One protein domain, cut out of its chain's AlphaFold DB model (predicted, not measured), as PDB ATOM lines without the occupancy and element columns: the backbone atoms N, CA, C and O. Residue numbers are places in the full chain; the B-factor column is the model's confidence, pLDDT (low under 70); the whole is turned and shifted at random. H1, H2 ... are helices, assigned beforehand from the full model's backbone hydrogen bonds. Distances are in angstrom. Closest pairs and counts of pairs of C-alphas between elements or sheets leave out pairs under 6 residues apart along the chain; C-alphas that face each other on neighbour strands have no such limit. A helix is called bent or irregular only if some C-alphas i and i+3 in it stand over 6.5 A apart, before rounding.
ATOM      1  N   SER A 445      30.774  18.900  -1.488       92.19
ATOM      2  CA  SER A 445      32.214  19.060  -1.242       92.19
ATOM      3  C   SER A 445      33.040  19.079  -2.533       92.19
ATOM      4  O   SER A 445      34.048  19.785  -2.613       92.19
ATOM      5  N   SER A 446      32.618  18.312  -3.543       88.50
ATOM      6  CA  SER A 446      33.315  18.217  -4.830       88.50
ATOM      7  C   SER A 446      33.015  19.398  -5.753       88.50
ATOM      8  O   SER A 446      33.881  19.768  -6.538       88.50
ATOM      9  N   ASN A 447      31.827  20.001  -5.639       83.88
ATOM     10  CA  ASN A 447      31.323  21.025  -6.562       83.88
ATOM     11  C   ASN A 447      30.980  22.363  -5.882       83.88
ATOM     12  O   ASN A 447      30.273  23.183  -6.468       83.88
ATOM     13  N   ALA A 448      31.489  22.597  -4.668       74.50
ATOM     14  CA  ALA A 448      31.157  23.749  -3.817       74.50
ATOM     15  C   ALA A 448      31.312  25.118  -4.505       74.50
ATOM     16  O   ALA A 448      30.638  26.072  -4.148       74.50
ATOM     17  N   PHE A 449      32.186  25.210  -5.503       83.56
ATOM     18  CA  PHE A 449      32.482  26.427  -6.259       83.56
ATOM     19  C   PHE A 449      31.529  26.670  -7.446       83.56
ATOM     20  O   PHE A 449      31.670  27.680  -8.137       83.56
ATOM     21  N   SER A 450      30.579  25.768  -7.711       88.75
ATOM     22  CA  SER A 450      29.653  25.883  -8.842       88.75
ATOM     23  C   SER A 450      28.344  26.576  -8.461       88.75
ATOM     24  O   SER A 450      27.737  26.274  -7.433       88.75
ATOM     25  N   GLU A 451      27.859  27.450  -9.345       91.81
ATOM     26  CA  GLU A 451      26.553  28.111  -9.209       91.81
ATOM     27  C   GLU A 451      25.403  27.090  -9.125       91.81
ATOM     28  O   GLU A 451      24.474  27.254  -8.342       91.81
ATOM     29  N   SER A 452      25.497  25.979  -9.867       90.81
ATOM     30  CA  SER A 452      24.498  24.902  -9.822       90.81
ATOM     31  C   SER A 452      24.405  24.239  -8.444       90.81
ATOM     32  O   SER A 452      23.305  23.938  -7.988       90.81
ATOM     33  N   THR A 453      25.536  24.023  -7.761       94.19
ATOM     34  CA  THR A 453      25.518  23.484  -6.391       94.19
ATOM     35  C   THR A 453      24.958  24.506  -5.408       94.19
ATOM     36  O   THR A 453      24.172  24.125  -4.548       94.19
ATOM     37  N   ALA A 454      25.303  25.790  -5.557       94.69
ATOM     38  CA  ALA A 454      24.753  26.861  -4.727       94.69
ATOM     39  C   ALA A 454      23.220  26.923  -4.815       94.69
ATOM     40  O   ALA A 454      22.563  26.832  -3.782       94.69
ATOM     41  N   LYS A 455      22.657  26.940  -6.034       94.50
ATOM     42  CA  LYS A 455      21.200  26.929  -6.260       94.50
ATOM     43  C   LYS A 455      20.511  25.719  -5.627       94.50
ATOM     44  O   LYS A 455      19.452  25.851  -5.040       94.50
ATOM     45  N   LYS A 456      21.129  24.535  -5.683       94.88
ATOM     46  CA  LYS A 456      20.553  23.324  -5.068       94.88
ATOM     47  C   LYS A 456      20.561  23.351  -3.556       94.88
ATOM     48  O   LYS A 456      19.643  22.835  -2.933       94.88
ATOM     49  N   VAL A 457      21.613  23.907  -2.963       95.81
ATOM     50  CA  VAL A 457      21.675  24.073  -1.509       95.81
ATOM     51  C   VAL A 457      20.671  25.132  -1.060       95.81
ATOM     52  O   VAL A 457      20.041  24.934  -0.032       95.81
ATOM     53  N   GLU A 458      20.484  26.203  -1.833       94.69
ATOM     54  CA  GLU A 458      19.435  27.206  -1.611       94.69
ATOM     55  C   GLU A 458      18.037  26.575  -1.649       94.69
ATOM     56  O   GLU A 458      17.331  26.627  -0.647       94.69
ATOM     57  N   SER A 459      17.688  25.871  -2.732       94.62
ATOM     58  CA  SER A 459      16.391  25.188  -2.851       94.62
ATOM     59  C   SER A 459      16.169  24.149  -1.748       94.62
ATOM     60  O   SER A 459      15.075  24.056  -1.199       94.62
ATOM     61  N   ALA A 460      17.210  23.403  -1.362       95.88
ATOM     62  CA  ALA A 460      17.131  22.469  -0.241       95.88
ATOM     63  C   ALA A 460      16.914  23.184   1.105       95.88
ATOM     64  O   ALA A 460      16.194  22.673   1.964       95.88
ATOM     65  N   LEU A 461      17.519  24.358   1.305       95.75
ATOM     66  CA  LEU A 461      17.343  25.151   2.520       95.75
ATOM     67  C   LEU A 461      15.912  25.695   2.620       95.75
ATOM     68  O   LEU A 461      15.338  25.652   3.708       95.75
ATOM     69  N   ASP A 462      15.343  26.135   1.493       94.88
ATOM     70  CA  ASP A 462      13.942  26.565   1.390       94.88
ATOM     71  C   ASP A 462      12.966  25.413   1.667       94.88
ATOM     72  O   ASP A 462      11.937  25.610   2.311       94.88
ATOM     73  N   GLU A 463      13.298  24.196   1.223       96.00
ATOM     74  CA  GLU A 463      12.494  23.000   1.487       96.00
ATOM     75  C   GLU A 463      12.583  22.559   2.958       96.00
ATOM     76  O   GLU A 463      11.569  22.284   3.606       96.00
ATOM     77  N   ASN A 464      13.800  22.442   3.501       97.56
ATOM     78  CA  ASN A 464      14.023  22.011   4.876       97.56
ATOM     79  C   ASN A 464      15.391  22.460   5.416       97.56
ATOM     80  O   ASN A 464      16.433  21.863   5.119       97.56
ATOM     81  N   ILE A 465      15.365  23.464   6.295       96.06
ATOM     82  CA  ILE A 465      16.567  24.004   6.939       96.06
ATOM     83  C   ILE A 465      17.308  22.913   7.720       96.06
ATOM     84  O   ILE A 465      18.478  22.666   7.452       96.06
ATOM     85  N   GLU A 466      16.642  22.219   8.645       96.81
ATOM     86  CA  GLU A 466      17.283  21.263   9.561       96.81
ATOM     87  C   GLU A 466      18.052  20.160   8.815       96.81
ATOM     88  O   GLU A 466      19.235  19.924   9.077       96.81
ATOM     89  N   LYS A 467      17.417  19.528   7.821       96.69
ATOM     90  CA  LYS A 467      18.049  18.473   7.015       96.69
ATOM     91  C   LYS A 467      19.188  19.008   6.152       96.69
ATOM     92  O   LYS A 467      20.209  18.333   6.002       96.69
ATOM     93  N   THR A 468      19.042  20.210   5.597       97.19
ATOM     94  CA  THR A 468      20.107  20.845   4.809       97.19
ATOM     95  C   THR A 468      21.325  21.131   5.678       97.19
ATOM     96  O   THR A 468      22.448  20.789   5.296       97.19
ATOM     97  N   ILE A 469      21.107  21.678   6.877       97.31
ATOM     98  CA  ILE A 469      22.159  21.957   7.859       97.31
ATOM     99  C   ILE A 469      22.883  20.677   8.259       97.31
ATOM    100  O   ILE A 469      24.110  20.634   8.217       97.31
ATOM    101  N   ASP A 470      22.158  19.594   8.515       95.50
ATOM    102  CA  ASP A 470      22.744  18.293   8.841       95.50
ATOM    103  C   ASP A 470      23.692  17.746   7.735       95.50
ATOM    104  O   ASP A 470      24.707  17.079   8.010       95.50
ATOM    105  N   ILE A 471      23.426  18.071   6.462       95.56
ATOM    106  CA  ILE A 471      24.319  17.766   5.332       95.56
ATOM    107  C   ILE A 471      25.544  18.695   5.330       95.56
ATOM    108  O   ILE A 471      26.680  18.196   5.293       95.56
ATOM    109  N   VAL A 472      25.340  20.020   5.366       96.19
ATOM    110  CA  VAL A 472      26.422  21.015   5.210       96.19
ATOM    111  C   VAL A 472      27.331  21.135   6.433       96.19
ATOM    112  O   VAL A 472      28.520  21.412   6.272       96.19
ATOM    113  N   GLU A 473      26.837  20.820   7.634       96.06
ATOM    114  CA  GLU A 473      27.597  20.802   8.898       96.06
ATOM    115  C   GLU A 473      28.878  19.970   8.768       96.06
ATOM    116  O   GLU A 473      29.929  20.273   9.336       96.06
ATOM    117  N   ASN A 474      28.821  18.928   7.945       93.69
ATOM    118  CA  ASN A 474      29.901  17.980   7.760       93.69
ATOM    119  C   ASN A 474      30.769  18.238   6.511       93.69
ATOM    120  O   ASN A 474      31.703  17.478   6.248       93.69
ATOM    121  N   VAL A 475      30.493  19.287   5.734       95.75
ATOM    122  CA  VAL A 475      31.360  19.755   4.634       95.75
ATOM    123  C   VAL A 475      32.566  20.476   5.238       95.75
ATOM    124  O   VAL A 475      32.430  21.115   6.271       95.75
ATOM    125  N   SER A 476      33.775  20.386   4.676       95.88
ATOM    126  CA  SER A 476      34.934  21.074   5.278       95.88
ATOM    127  C   SER A 476      34.749  22.600   5.284       95.88
ATOM    128  O   SER A 476      34.140  23.151   4.373       95.88
ATOM    129  N   ALA A 477      35.293  23.300   6.286       96.00
ATOM    130  CA  ALA A 477      35.122  24.754   6.421       96.00
ATOM    131  C   ALA A 477      35.596  25.535   5.178       96.00
ATOM    132  O   ALA A 477      34.969  26.512   4.788       96.00
ATOM    133  N   PHE A 478      36.656  25.066   4.511       95.12
ATOM    134  CA  PHE A 478      37.139  25.653   3.258       95.12
ATOM    135  C   PHE A 478      36.132  25.502   2.112       95.12
ATOM    136  O   PHE A 478      35.864  26.465   1.406       95.12
ATOM    137  N   LYS A 479      35.542  24.312   1.946       96.31
ATOM    138  CA  LYS A 479      34.526  24.077   0.909       96.31
ATOM    139  C   LYS A 479      33.217  24.784   1.230       96.31
ATOM    140  O   LYS A 479      32.575  25.302   0.326       96.31
ATOM    141  N   LEU A 480      32.845  24.843   2.506       96.69
ATOM    142  CA  LEU A 480      31.680  25.600   2.943       96.69
ATOM    143  C   LEU A 480      31.882  27.101   2.699       96.69
ATOM    144  O   LEU A 480      30.958  27.751   2.240       96.69
ATOM    145  N   ALA A 481      33.088  27.639   2.905       96.56
ATOM    146  CA  ALA A 481      33.401  29.034   2.595       96.56
ATOM    147  C   ALA A 481      33.194  29.356   1.108       96.56
ATOM    148  O   ALA A 481      32.552  30.354   0.786       96.56
ATOM    149  N   ASP A 482      33.680  28.499   0.205       95.69
ATOM    150  CA  ASP A 482      33.443  28.652  -1.236       95.69
ATOM    151  C   ASP A 482      31.947  28.570  -1.575       95.69
ATOM    152  O   ASP A 482      31.437  29.402  -2.326       95.69
ATOM    153  N   LEU A 483      31.230  27.609  -0.980       96.50
ATOM    154  CA  LEU A 483      29.793  27.437  -1.189       96.50
ATOM    155  C   LEU A 483      28.998  28.664  -0.734       96.50
ATOM    156  O   LEU A 483      28.197  29.178  -1.505       96.50
ATOM    157  N   LEU A 484      29.230  29.156   0.486       96.88
ATOM    158  CA  LEU A 484      28.555  30.345   1.014       96.88
ATOM    159  C   LEU A 484      28.860  31.582   0.171       96.88
ATOM    160  O   LEU A 484      27.979  32.394  -0.072       96.88
ATOM    161  N   THR A 485      30.087  31.703  -0.333       96.25
ATOM    162  CA  THR A 485      30.448  32.780  -1.267       96.25
ATOM    163  C   THR A 485      29.607  32.693  -2.539       96.25
ATOM    164  O   THR A 485      29.062  33.695  -2.986       96.25
ATOM    165  N   LYS A 486      29.458  31.490  -3.109       96.19
ATOM    166  CA  LYS A 486      28.658  31.278  -4.322       96.19
ATOM    167  C   LYS A 486      27.171  31.503  -4.098       96.19
ATOM    168  O   LYS A 486      26.539  32.110  -4.952       96.19
ATOM    169  N   ILE A 487      26.636  31.067  -2.960       96.19
ATOM    170  CA  ILE A 487      25.253  31.347  -2.573       96.19
ATOM    171  C   ILE A 487      25.075  32.865  -2.402       96.19
ATOM    172  O   ILE A 487      24.192  33.444  -3.012       96.19
ATOM    173  N   ALA A 488      25.959  33.562  -1.686       95.25
ATOM    174  CA  ALA A 488      25.862  35.015  -1.502       95.25
ATOM    175  C   ALA A 488      26.018  35.850  -2.790       95.25
ATOM    176  O   ALA A 488      25.697  37.036  -2.788       95.25
ATOM    177  N   GLN A 489      26.515  35.265  -3.884       94.88
ATOM    178  CA  GLN A 489      26.573  35.910  -5.200       94.88
ATOM    179  C   GLN A 489      25.251  35.802  -5.982       94.88
ATOM    180  O   GLN A 489      25.097  36.478  -6.999       94.88
ATOM    181  N   LEU A 490      24.304  34.971  -5.539       93.56
ATOM    182  CA  LEU A 490      22.985  34.847  -6.155       93.56
ATOM    183  C   LEU A 490      22.066  36.015  -5.720       93.56
ATOM    184  O   LEU A 490      22.190  36.490  -4.589       93.56
ATOM    185  N   PRO A 491      21.134  36.492  -6.577       81.56
ATOM    186  CA  PRO A 491      20.402  37.754  -6.375       81.56
ATOM    187  C   PRO A 491      19.618  37.914  -5.060       81.56
ATOM    188  O   PRO A 491      19.415  39.048  -4.635       81.56
ATOM    189  N   SER A 492      19.207  36.820  -4.409       71.50
ATOM    190  CA  SER A 492      18.416  36.847  -3.163       71.50
ATOM    191  C   SER A 492      19.011  35.997  -2.037       71.50
ATOM    192  O   SER A 492      18.388  35.836  -0.991       71.50
ATOM    193  N   SER A 493      20.218  35.463  -2.223       87.94
ATOM    194  CA  SER A 493      20.712  34.349  -1.410       87.94
ATOM    195  C   SER A 493      21.841  34.663  -0.404       87.94
ATOM    196  O   SER A 493      22.233  33.753   0.338       87.94
ATOM    197  N   PRO A 494      22.334  35.917  -0.212       94.12
ATOM    198  CA  PRO A 494      23.096  36.247   0.997       94.12
ATOM    199  C   PRO A 494      22.365  35.840   2.285       94.12
ATOM    200  O   PRO A 494      23.009  35.370   3.225       94.12
ATOM    201  N   ALA A 495      21.030  35.959   2.306       95.25
ATOM    202  CA  ALA A 495      20.174  35.538   3.414       95.25
ATOM    203  C   ALA A 495      20.299  34.031   3.704       95.25
ATOM    204  O   ALA A 495      20.527  33.647   4.850       95.25
ATOM    205  N   HIS A 496      20.278  33.161   2.686       97.00
ATOM    206  CA  HIS A 496      20.495  31.716   2.859       97.00
ATOM    207  C   HIS A 496      21.870  31.398   3.437       97.00
ATOM    208  O   HIS A 496      22.002  30.547   4.316       97.00
ATOM    209  N   SER A 497      22.907  32.120   3.010       97.06
ATOM    210  CA  SER A 497      24.245  31.959   3.590       97.06
ATOM    211  C   SER A 497      24.300  32.382   5.060       97.06
ATOM    212  O   SER A 497      24.968  31.735   5.872       97.06
ATOM    213  N   ALA A 498      23.569  33.438   5.422       97.50
ATOM    214  CA  ALA A 498      23.420  33.898   6.797       97.50
ATOM    215  C   ALA A 498      22.656  32.884   7.666       97.50
ATOM    216  O   ALA A 498      23.087  32.607   8.787       97.50
ATOM    217  N   ILE A 499      21.597  32.263   7.131       97.38
ATOM    218  CA  ILE A 499      20.884  31.144   7.771       97.38
ATOM    219  C   ILE A 499      21.844  29.974   8.006       97.38
ATOM    220  O   ILE A 499      21.908  29.459   9.119       97.38
ATOM    221  N   ILE A 500      22.656  29.590   7.015       97.62
ATOM    222  CA  ILE A 500      23.629  28.505   7.197       97.62
ATOM    223  C   ILE A 500      24.614  28.837   8.327       97.62
ATOM    224  O   ILE A 500      24.807  28.010   9.211       97.62
ATOM    225  N   LEU A 501      25.195  30.044   8.367       97.94
ATOM    226  CA  LEU A 501      26.094  30.450   9.463       97.94
ATOM    227  C   LEU A 501      25.404  30.516  10.835       97.94
ATOM    228  O   LEU A 501      26.062  30.320  11.863       97.94
ATOM    229  N   ARG A 502      24.101  30.820  10.866       97.81
ATOM    230  CA  ARG A 502      23.305  30.811  12.095       97.81
ATOM    231  C   ARG A 502      23.186  29.395  12.648       97.81
ATOM    232  O   ARG A 502      23.442  29.208  13.836       97.81
ATOM    233  N   GLU A 503      22.810  28.449  11.793       98.06
ATOM    234  CA  GLU A 503      22.367  27.110  12.195       98.06
ATOM    235  C   GLU A 503      23.502  26.088  12.349       98.06
ATOM    236  O   GLU A 503      23.398  25.184  13.177       98.06
ATOM    237  N   ILE A 504      24.603  26.214  11.597       98.06
ATOM    238  CA  ILE A 504      25.762  25.318  11.768       98.06
ATOM    239  C   ILE A 504      26.418  25.501  13.140       98.06
ATOM    240  O   ILE A 504      26.287  26.549  13.784       98.06
ATOM    241  N   SER A 505      27.202  24.513  13.579       97.81
ATOM    242  CA  SER A 505      27.902  24.596  14.863       97.81
ATOM    243  C   SER A 505      28.838  25.805  14.932       97.81
ATOM    244  O   SER A 505      29.411  26.269  13.946       97.81
ATOM    245  N   GLU A 506      29.021  26.336  16.140       96.38
ATOM    246  CA  GLU A 506      29.771  27.578  16.352       96.38
ATOM    247  C   GLU A 506      31.207  27.516  15.842       96.38
ATOM    248  O   GLU A 506      31.654  28.383  15.091       96.38
ATOM    249  N   ASN A 507      31.908  26.438  16.189       96.69
ATOM    250  CA  ASN A 507      33.259  26.196  15.706       96.69
ATOM    251  C   ASN A 507      33.291  26.125  14.176       96.69
ATOM    252  O   ASN A 507      34.221  26.642  13.556       96.69
ATOM    253  N   LYS A 508      32.263  25.531  13.559       97.50
ATOM    254  CA  LYS A 508      32.172  25.427  12.108       97.50
ATOM    255  C   LYS A 508      31.942  26.782  11.448       97.50
ATOM    256  O   LYS A 508      32.639  27.085  10.480       97.50
ATOM    257  N   ALA A 509      31.062  27.618  11.993       98.06
ATOM    258  CA  ALA A 509      30.861  28.988  11.526       98.06
ATOM    259  C   ALA A 509      32.150  29.822  11.629       98.06
ATOM    260  O   ALA A 509      32.552  30.455  10.652       98.06
ATOM    261  N   ILE A 510      32.853  29.756  12.766       97.94
ATOM    262  CA  ILE A 510      34.116  30.478  12.992       97.94
ATOM    263  C   ILE A 510      35.185  30.062  11.977       97.94
ATOM    264  O   ILE A 510      35.788  30.923  11.332       97.94
ATOM    265  N   GLU A 511      35.432  28.762  11.803       98.12
ATOM    266  CA  GLU A 511      36.463  28.301  10.865       98.12
ATOM    267  C   GLU A 511      36.071  28.566   9.400       98.12
ATOM    268  O   GLU A 511      36.942  28.850   8.577       98.12
ATOM    269  N   THR A 512      34.775  28.551   9.072       98.00
ATOM    270  CA  THR A 512      34.275  28.885   7.726       98.00
ATOM    271  C   THR A 512      34.489  30.362   7.407       98.00
ATOM    272  O   THR A 512      35.103  30.691   6.394       98.00
ATOM    273  N   VAL A 513      34.094  31.271   8.304       98.12
ATOM    274  CA  VAL A 513      34.343  32.713   8.140       98.12
ATOM    275  C   VAL A 513      35.843  33.010   8.094       98.12
ATOM    276  O   VAL A 513      36.306  33.815   7.285       98.12
ATOM    277  N   ARG A 514      36.642  32.323   8.918       97.75
ATOM    278  CA  ARG A 514      38.104  32.420   8.870       97.75
ATOM    279  C   ARG A 514      38.655  32.015   7.501       97.75
ATOM    280  O   ARG A 514      39.557  32.695   7.005       97.75
ATOM    281  N   ALA A 515      38.127  30.954   6.892       97.06
ATOM    282  CA  ALA A 515      38.493  30.547   5.539       97.06
ATOM    283  C   ALA A 515      38.085  31.606   4.497       97.06
ATOM    284  O   ALA A 515      38.932  31.995   3.697       97.06
ATOM    285  N   MET A 516      36.870  32.167   4.571       97.56
ATOM    286  CA  MET A 516      36.425  33.257   3.680       97.56
ATOM    287  C   MET A 516      37.348  34.484   3.753       97.56
ATOM    288  O   MET A 516      37.759  35.026   2.728       97.56
ATOM    289  N   ILE A 517      37.761  34.888   4.960       96.50
ATOM    290  CA  ILE A 517      38.738  35.974   5.161       96.50
ATOM    291  C   ILE A 517      40.108  35.609   4.587       96.50
ATOM    292  O   ILE A 517      40.790  36.471   4.026       96.50
ATOM    293  N   GLY A 518      40.525  34.350   4.749       94.69
ATOM    294  CA  GLY A 518      41.761  33.818   4.178       94.69
ATOM    295  C   GLY A 518      41.780  33.905   2.651       94.69
ATOM    296  O   GLY A 518      42.794  34.312   2.083       94.69
ATOM    297  N   PHE A 519      40.645  33.615   2.013       95.06
ATOM    298  CA  PHE A 519      40.432  33.731   0.568       95.06
ATOM    299  C   PHE A 519      40.106  35.149   0.087       95.06
ATOM    300  O   PHE A 519      40.070  35.390  -1.116       95.06
ATOM    301  N   LYS A 520      39.960  36.108   1.010       95.94
ATOM    302  CA  LYS A 520      39.627  37.514   0.734       95.94
ATOM    303  C   LYS A 520      38.242  37.719   0.101       95.94
ATOM    304  O   LYS A 520      38.045  38.712  -0.594       95.94
ATOM    305  N   TYR A 521      37.276  36.849   0.396       96.19
ATOM    306  CA  TYR A 521      35.863  37.012   0.015       96.19
ATOM    307  C   TYR A 521      35.165  38.060   0.896       96.19
ATOM    308  O   TYR A 521      34.204  37.773   1.606       96.19
ATOM    309  N   TYR A 522      35.733  39.266   0.969       95.75
ATOM    310  CA  TYR A 522      35.291  40.282   1.921       95.75
ATOM    311  C   TYR A 522      33.933  40.875   1.563       95.75
ATOM    312  O   TYR A 522      33.155  41.143   2.470       95.75
ATOM    313  N   THR A 523      33.657  41.067   0.274       95.44
ATOM    314  CA  THR A 523      32.389  41.628  -0.203       95.44
ATOM    315  C   THR A 523      31.240  40.667   0.071       95.44
ATOM    316  O   THR A 523      30.239  41.057   0.656       95.44
ATOM    317  N   GLU A 524      31.405  39.394  -0.274       96.94
ATOM    318  CA  GLU A 524      30.397  38.369  -0.021       96.94
ATOM    319  C   GLU A 524      30.198  38.154   1.479       96.94
ATOM    320  O   GLU A 524      29.065  38.062   1.941       96.94
ATOM    321  N   LEU A 525      31.281  38.141   2.260       97.19
ATOM    322  CA  LEU A 525      31.181  38.031   3.712       97.19
ATOM    323  C   LEU A 525      30.469  39.234   4.342       97.19
ATOM    324  O   LEU A 525      29.683  39.048   5.266       97.19
ATOM    325  N   ASP A 526      30.725  40.448   3.853       97.31
ATOM    326  CA  ASP A 526      30.007  41.643   4.294       97.31
ATOM    327  C   ASP A 526      28.518  41.558   3.950       97.31
ATOM    328  O   ASP A 526      27.684  41.775   4.825       97.31
ATOM    329  N   ASN A 527      28.186  41.132   2.727       96.44
ATOM    330  CA  ASN A 527      26.801  40.919   2.312       96.44
ATOM    331  C   ASN A 527      26.092  39.917   3.228       96.44
ATOM    332  O   ASN A 527      24.957  40.166   3.615       96.44
ATOM    333  N   ILE A 528      26.755  38.820   3.618       97.56
ATOM    334  CA  ILE A 528      26.213  37.831   4.565       97.56
ATOM    335  C   ILE A 528      26.048  38.442   5.962       97.56
ATOM    336  O   ILE A 528      25.034  38.236   6.624       97.56
ATOM    337  N   PHE A 529      27.039  39.201   6.433       97.50
ATOM    338  CA  PHE A 529      27.018  39.820   7.759       97.50
ATOM    339  C   PHE A 529      26.032  40.984   7.880       97.50
ATOM    340  O   PHE A 529      25.670  41.339   9.001       97.50
ATOM    341  N   ALA A 530      25.567  41.556   6.774       95.69
ATOM    342  CA  ALA A 530      24.489  42.538   6.770       95.69
ATOM    343  C   ALA A 530      23.109  41.893   7.022       95.69
ATOM    344  O   ALA A 530      22.232  42.535   7.590       95.69
ATOM    345  N   GLN A 531      22.934  40.603   6.705       96.94
ATOM    346  CA  GLN A 531      21.619  39.944   6.698       96.94
ATOM    347  C   GLN A 531      21.008  39.741   8.086       96.94
ATOM    348  O   GLN A 531      21.646  39.195   8.998       96.94
ATOM    349  N   SER A 532      19.738  40.117   8.233       95.12
ATOM    350  CA  SER A 532      18.981  40.041   9.490       95.12
ATOM    351  C   SER A 532      18.832  38.614  10.036       95.12
ATOM    352  O   SER A 532      18.765  38.407  11.248       95.12
ATOM    353  N   GLU A 533      18.879  37.632   9.139       95.88
ATOM    354  CA  GLU A 533      18.736  36.203   9.369       95.88
ATOM    355  C   GLU A 533      19.847  35.637  10.251       95.88
ATOM    356  O   GLU A 533      19.625  34.606  10.883       95.88
ATOM    357  N   LEU A 534      21.009  36.297  10.319       97.12
ATOM    358  CA  LEU A 534      22.087  35.992  11.258       97.12
ATOM    359  C   LEU A 534      21.968  36.914  12.485       97.12
ATOM    360  O   LEU A 534      22.342  38.081  12.384       97.12
ATOM    361  N   PRO A 535      21.493  36.440  13.654       96.75
ATOM    362  CA  PRO A 535      21.235  37.294  14.812       96.75
ATOM    363  C   PRO A 535      22.495  38.007  15.307       96.75
ATOM    364  O   PRO A 535      23.588  37.434  15.283       96.75
ATOM    365  N   GLU A 536      22.349  39.226  15.837       95.12
ATOM    366  CA  GLU A 536      23.490  40.027  16.307       95.12
ATOM    367  C   GLU A 536      24.341  39.287  17.344       95.12
ATOM    368  O   GLU A 536      25.566  39.366  17.291       95.12
ATOM    369  N   SER A 537      23.730  38.531  18.262       95.19
ATOM    370  CA  SER A 537      24.459  37.731  19.256       95.19
ATOM    371  C   SER A 537      25.386  36.707  18.592       95.19
ATOM    372  O   SER A 537      26.565  36.608  18.944       95.19
ATOM    373  N   ARG A 538      24.878  35.997  17.578       97.25
ATOM    374  CA  ARG A 538      25.617  34.995  16.808       97.25
ATOM    375  C   ARG A 538      26.720  35.638  15.970       97.25
ATOM    376  O   ARG A 538      27.864  35.193  16.035       97.25
ATOM    377  N   LEU A 539      26.397  36.712  15.250       97.19
ATOM    378  CA  LEU A 539      27.343  37.487  14.445       97.19
ATOM    379  C   LEU A 539      28.502  38.027  15.294       97.19
ATOM    380  O   LEU A 539      29.668  37.852  14.941       97.19
ATOM    381  N   ASN A 540      28.193  38.660  16.430       96.06
ATOM    382  CA  ASN A 540      29.197  39.229  17.327       96.06
ATOM    383  C   ASN A 540      30.137  38.159  17.876       96.06
ATOM    384  O   ASN A 540      31.347  38.384  17.939       96.06
ATOM    385  N   ASN A 541      29.599  36.996  18.238       96.62
ATOM    386  CA  ASN A 541      30.408  35.887  18.715       96.62
ATOM    387  C   ASN A 541      31.372  35.376  17.628       96.62
ATOM    388  O   ASN A 541      32.587  35.360  17.837       96.62
ATOM    389  N   ILE A 542      30.851  35.084  16.428       97.31
ATOM    390  CA  ILE A 542      31.663  34.660  15.277       97.31
ATOM    391  C   ILE A 542      32.760  35.692  14.990       97.31
ATOM    392  O   ILE A 542      33.936  35.341  14.902       97.31
ATOM    393  N   TYR A 543      32.406  36.975  14.885       96.50
ATOM    394  CA  TYR A 543      33.359  38.043  14.587       96.50
ATOM    395  C   TYR A 543      34.466  38.148  15.646       96.50
ATOM    396  O   TYR A 543      35.650  38.204  15.299       96.50
ATOM    397  N   ASN A 544      34.105  38.153  16.932       94.88
ATOM    398  CA  ASN A 544      35.064  38.294  18.026       94.88
ATOM    399  C   ASN A 544      36.062  37.132  18.059       94.88
ATOM    400  O   ASN A 544      37.266  37.362  18.201       94.88
ATOM    401  N   GLU A 545      35.592  35.900  17.861       97.06
ATOM    402  CA  GLU A 545      36.454  34.719  17.826       97.06
ATOM    403  C   GLU A 545      37.327  34.663  16.567       97.06
ATOM    404  O   GLU A 545      38.532  34.397  16.641       97.06
ATOM    405  N   VAL A 546      36.774  35.007  15.405       96.25
ATOM    406  CA  VAL A 546      37.537  35.060  14.152       96.25
ATOM    407  C   VAL A 546      38.657  36.098  14.230       96.25
ATOM    408  O   VAL A 546      39.799  35.789  13.884       96.25
ATOM    409  N   ILE A 547      38.387  37.310  14.731       94.12
ATOM    410  CA  ILE A 547      39.400  38.370  14.860       94.12
ATOM    411  C   ILE A 547      40.565  37.937  15.759       94.12
ATOM    412  O   ILE A 547      41.718  38.276  15.463       94.12
ATOM    413  N   LYS A 548      40.297  37.172  16.828       94.50
ATOM    414  CA  LYS A 548      41.346  36.600  17.689       94.50
ATOM    415  C   LYS A 548      42.223  35.616  16.909       94.50
ATOM    416  O   LYS A 548      43.448  35.700  17.009       94.50
ATOM    417  N   LYS A 549      41.607  34.752  16.094       93.38
ATOM    418  CA  LYS A 549      42.261  33.635  15.389       93.38
ATOM    419  C   LYS A 549      42.941  33.999  14.058       93.38
ATOM    420  O   LYS A 549      43.826  33.265  13.618       93.38
ATOM    421  N   ILE A 550      42.570  35.099  13.393       93.56
ATOM    422  CA  ILE A 550      43.197  35.496  12.114       93.56
ATOM    423  C   ILE A 550      44.512  36.283  12.297       93.56
ATOM    424  O   ILE A 550      44.655  37.047  13.265       93.56
ATOM    425  N   PRO A 551      45.461  36.183  11.338       91.38
ATOM    426  CA  PRO A 551      46.706  36.950  11.358       91.38
ATOM    427  C   PRO A 551      46.469  38.464  11.416       91.38
ATOM    428  O   PRO A 551      45.585  38.984  10.734       91.38
ATOM    429  N   LYS A 552      47.321  39.202  12.149       90.12
ATOM    430  CA  LYS A 552      47.220  40.674  12.282       90.12
ATOM    431  C   LYS A 552      47.141  41.390  10.922       90.12
ATOM    432  O   LYS A 552      46.347  42.316  10.781       90.12
ATOM    433  N   LYS A 553      47.890  40.912   9.918       91.19
ATOM    434  CA  LYS A 553      47.888  41.451   8.544       91.19
ATOM    435  C   LYS A 553      46.525  41.374   7.842       91.19
ATOM    436  O   LYS A 553      46.227  42.237   7.028       91.19
ATOM    437  N   SER A 554      45.688  40.395   8.186       91.62
ATOM    438  CA  SER A 554      44.356  40.202   7.592       91.62
ATOM    439  C   SER A 554      43.257  40.968   8.333       91.62
ATOM    440  O   SER A 554      42.192  41.200   7.772       91.62
ATOM    441  N   ARG A 555      43.508  41.414   9.576       91.75
ATOM    442  CA  ARG A 555      42.512  42.130  10.397       91.75
ATOM    443  C   ARG A 555      42.148  43.492   9.814       91.75
ATOM    444  O   ARG A 555      40.973  43.832   9.766       91.75
ATOM    445  N   LYS A 556      43.147  44.287   9.411       90.94
ATOM    446  CA  LYS A 556      42.920  45.651   8.905       90.94
ATOM    447  C   LYS A 556      42.132  45.648   7.582       90.94
ATOM    448  O   LYS A 556      41.105  46.321   7.562       90.94
ATOM    449  N   PRO A 557      42.519  44.873   6.545       91.94
ATOM    450  CA  PRO A 557      41.748  44.788   5.304       91.94
ATOM    451  C   PRO A 557      40.313  44.311   5.534       91.94
ATOM    452  O   PRO A 557      39.380  44.939   5.050       91.94
ATOM    453  N   PHE A 558      40.131  43.270   6.355       93.06
ATOM    454  CA  PHE A 558      38.802  42.754   6.673       93.06
ATOM    455  C   PHE A 558      37.909  43.818   7.332       93.06
ATOM    456  O   PHE A 558      36.825  44.095   6.838       93.06
ATOM    457  N   LYS A 559      38.384  44.496   8.389       92.00
ATOM    458  CA  LYS A 559      37.619  45.570   9.055       92.00
ATOM    459  C   LYS A 559      37.284  46.741   8.127       92.00
ATOM    460  O   LYS A 559      36.263  47.400   8.316       92.00
ATOM    461  N   GLN A 560      38.172  47.051   7.181       93.00
ATOM    462  CA  GLN A 560      37.961  48.130   6.217       93.00
ATOM    463  C   GLN A 560      36.893  47.769   5.185       93.00
ATOM    464  O   GLN A 560      36.111  48.645   4.835       93.00
ATOM    465  N   ALA A 561      36.840  46.504   4.768       93.44
ATOM    466  CA  ALA A 561      35.895  46.020   3.771       93.44
ATOM    467  C   ALA A 561      34.442  45.921   4.271       93.44
ATOM    468  O   ALA A 561      33.539  45.921   3.447       93.44
ATOM    469  N   LEU A 562      34.209  45.877   5.590       95.00
ATOM    470  CA  LEU A 562      32.849  45.839   6.142       95.00
ATOM    471  C   LEU A 562      32.086  47.145   5.872       95.00
ATOM    472  O   LEU A 562      32.600  48.238   6.156       95.00
ATOM    473  N   SER A 563      30.850  47.040   5.399       94.94
ATOM    474  CA  SER A 563      29.955  48.173   5.166       94.94
ATOM    475  C   SER A 563      29.526  48.848   6.478       94.94
ATOM    476  O   SER A 563      29.682  48.288   7.573       94.94
ATOM    477  N   PRO A 564      28.999  50.087   6.411       92.94
ATOM    478  CA  PRO A 564      28.421  50.757   7.575       92.94
ATOM    479  C   PRO A 564      27.296  49.953   8.236       92.94
ATOM    480  O   PRO A 564      27.188  49.974   9.459       92.94
ATOM    481  N   GLU A 565      26.505  49.229   7.442       93.38
ATOM    482  CA  GLU A 565      25.418  48.375   7.919       93.38
ATOM    483  C   GLU A 565      25.954  47.243   8.800       93.38
ATOM    484  O   GLU A 565      25.634  47.184   9.988       93.38
ATOM    485  N   THR A 566      26.878  46.429   8.280       95.12
ATOM    486  CA  THR A 566      27.527  45.363   9.057       95.12
ATOM    487  C   THR A 566      28.232  45.897  10.301       95.12
ATOM    488  O   THR A 566      28.127  45.321  11.386       95.12
ATOM    489  N   LYS A 567      28.944  47.028  10.183       93.69
ATOM    490  CA  LYS A 567      29.593  47.683  11.332       93.69
ATOM    491  C   LYS A 567      28.578  48.093  12.399       93.69
ATOM    492  O   LYS A 567      28.879  47.951  13.579       93.69
ATOM    493  N   GLY A 568      27.391  48.555  12.009       91.81
ATOM    494  CA  GLY A 568      26.313  48.920  12.931       91.81
ATOM    495  C   GLY A 568      25.811  47.751  13.783       91.81
ATOM    496  O   GLY A 568      25.465  47.957  14.946       91.81
ATOM    497  N   ARG A 569      25.849  46.528  13.240       93.69
ATOM    498  CA  ARG A 569      25.421  45.284  13.913       93.69
ATOM    499  C   ARG A 569      26.487  44.684  14.842       93.69
ATOM    500  O   ARG A 569      26.200  43.821  15.676       93.69
ATOM    501  N   LEU A 570      27.741  45.119  14.711       92.31
ATOM    502  CA  LEU A 570      28.875  44.613  15.485       92.31
ATOM    503  C   LEU A 570      29.166  45.505  16.701       92.31
ATOM    504  O   LEU A 570      29.602  46.647  16.579       92.31
ATOM    505  N   SER A 571      29.046  44.940  17.900       85.94
ATOM    506  CA  SER A 571      29.332  45.603  19.182       85.94
ATOM    507  C   SER A 571      30.778  46.096  19.302       85.94
ATOM    508  O   SER A 571      31.030  47.107  19.950       85.94
ATOM    509  N   ALA A 572      31.726  45.457  18.607       78.88
ATOM    510  CA  ALA A 572      33.121  45.897  18.523       78.88
ATOM    511  C   ALA A 572      33.307  47.251  17.807       78.88
ATOM    512  O   ALA A 572      34.358  47.878  17.939       78.88
ATOM    513  N   PHE A 573      32.305  47.689  17.043       78.44
ATOM    514  CA  PHE A 573      32.206  49.025  16.453       78.44
ATOM    515  C   PHE A 573      31.096  49.855  17.127       78.44
ATOM    516  O   PHE A 573      30.756  50.937  16.648       78.44
ATOM    517  N   GLY A 574      30.528  49.331  18.221       54.81
ATOM    518  CA  GLY A 574      29.253  49.711  18.808       54.81
ATOM    519  C   GLY A 574      29.081  51.206  19.030       54.81
ATOM    520  O   GLY A 574      29.938  51.861  19.618       54.81
TER     521      GLY A 574
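This is residues 445 to 574 of the 678 residues of an uncharacterized protein of candidate division MSBL1 archaeon SCGC-AAA382A20 (UniProt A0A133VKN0). A chain of short helices is wound in stacked turns: the hairpin of H1 and H2 makes one end, the hairpins of H3 and H4 and of H5 and H6 follow in that order, and H7, H8 and H9 cover the other end. The helices mostly cross rather than run side by side. The printed part has 130 residues with nine named helices, H1 to H9 in chain order, and no named strand; its class is all helix. It is compact, with a radius of gyration of the C-alphas of 13.5 A and spans of 36 by 25 by 25 A.

H1, residues 451 to 463, and H2, residues 465 to 472, form a helical hairpin; H1 touches H2 with residues 457 to 461 alone, closest at the C-alphas of Leu 461 and Thr 468, 5.6 A. H3, residues 477 to 488, touches H1 with residues 483 to 487 alone, about perpendicular at 84 degrees; the closest C-alphas are those of Ala 454 and Ile 487, 5.0 A. H4, residues 494 to 503, forms a hairpin with H3, at a tilt of 36 degrees, only just steep, opposite ways. H5, residues 506 to 519, touches H3 about perpendicular at 75 degrees, with the C-alphas of Ala 477 and Thr 512 closest, 4.4 A. H6, residues 522 to 530, is the hub, touching H3, H4, H5, H8 and H9. With H5 it forms a hairpin, at a shallow tilt of 35.0 degrees, only just short of steep. H7, residues 536 to 549, touches H5 at a steep tilt of 60 degrees, the same way; the C-alphas of Ile 510 and Ile 542 are closest, 5.4 A. H8, residues 552 to 561, touches H6, with the C-alphas of Tyr 522 and Ala 561 closest, 6.1 A. H9, residues 564 to 569, touches H6 too, with those of Ala 530 and Thr 566 closest, 4.7 A. H8 and H9 are apart. Every O i to N i+4 pair is within hydrogen-bond range in H1 to H7 and H9; in H8 it is 4 of 6.

H1 begins at C-alpha 451, (26.553, 28.111, -9.209), and is 18.4 A long. H5 measures 20.0 A and H7 19.9 A. H8 is irregular, but only just: C-alphas 553 and 556 are 6.52 A apart. H9 ends at C-alpha 569, (25.421, 45.284, 13.913).

The two C-alphas farthest apart, those of Glu 463 and Lys 553, are 40.5 A apart. The printed part has no cut, and its eight links between helices are tight. Its mean pLDDT is 94.1; residue 574 is under 70.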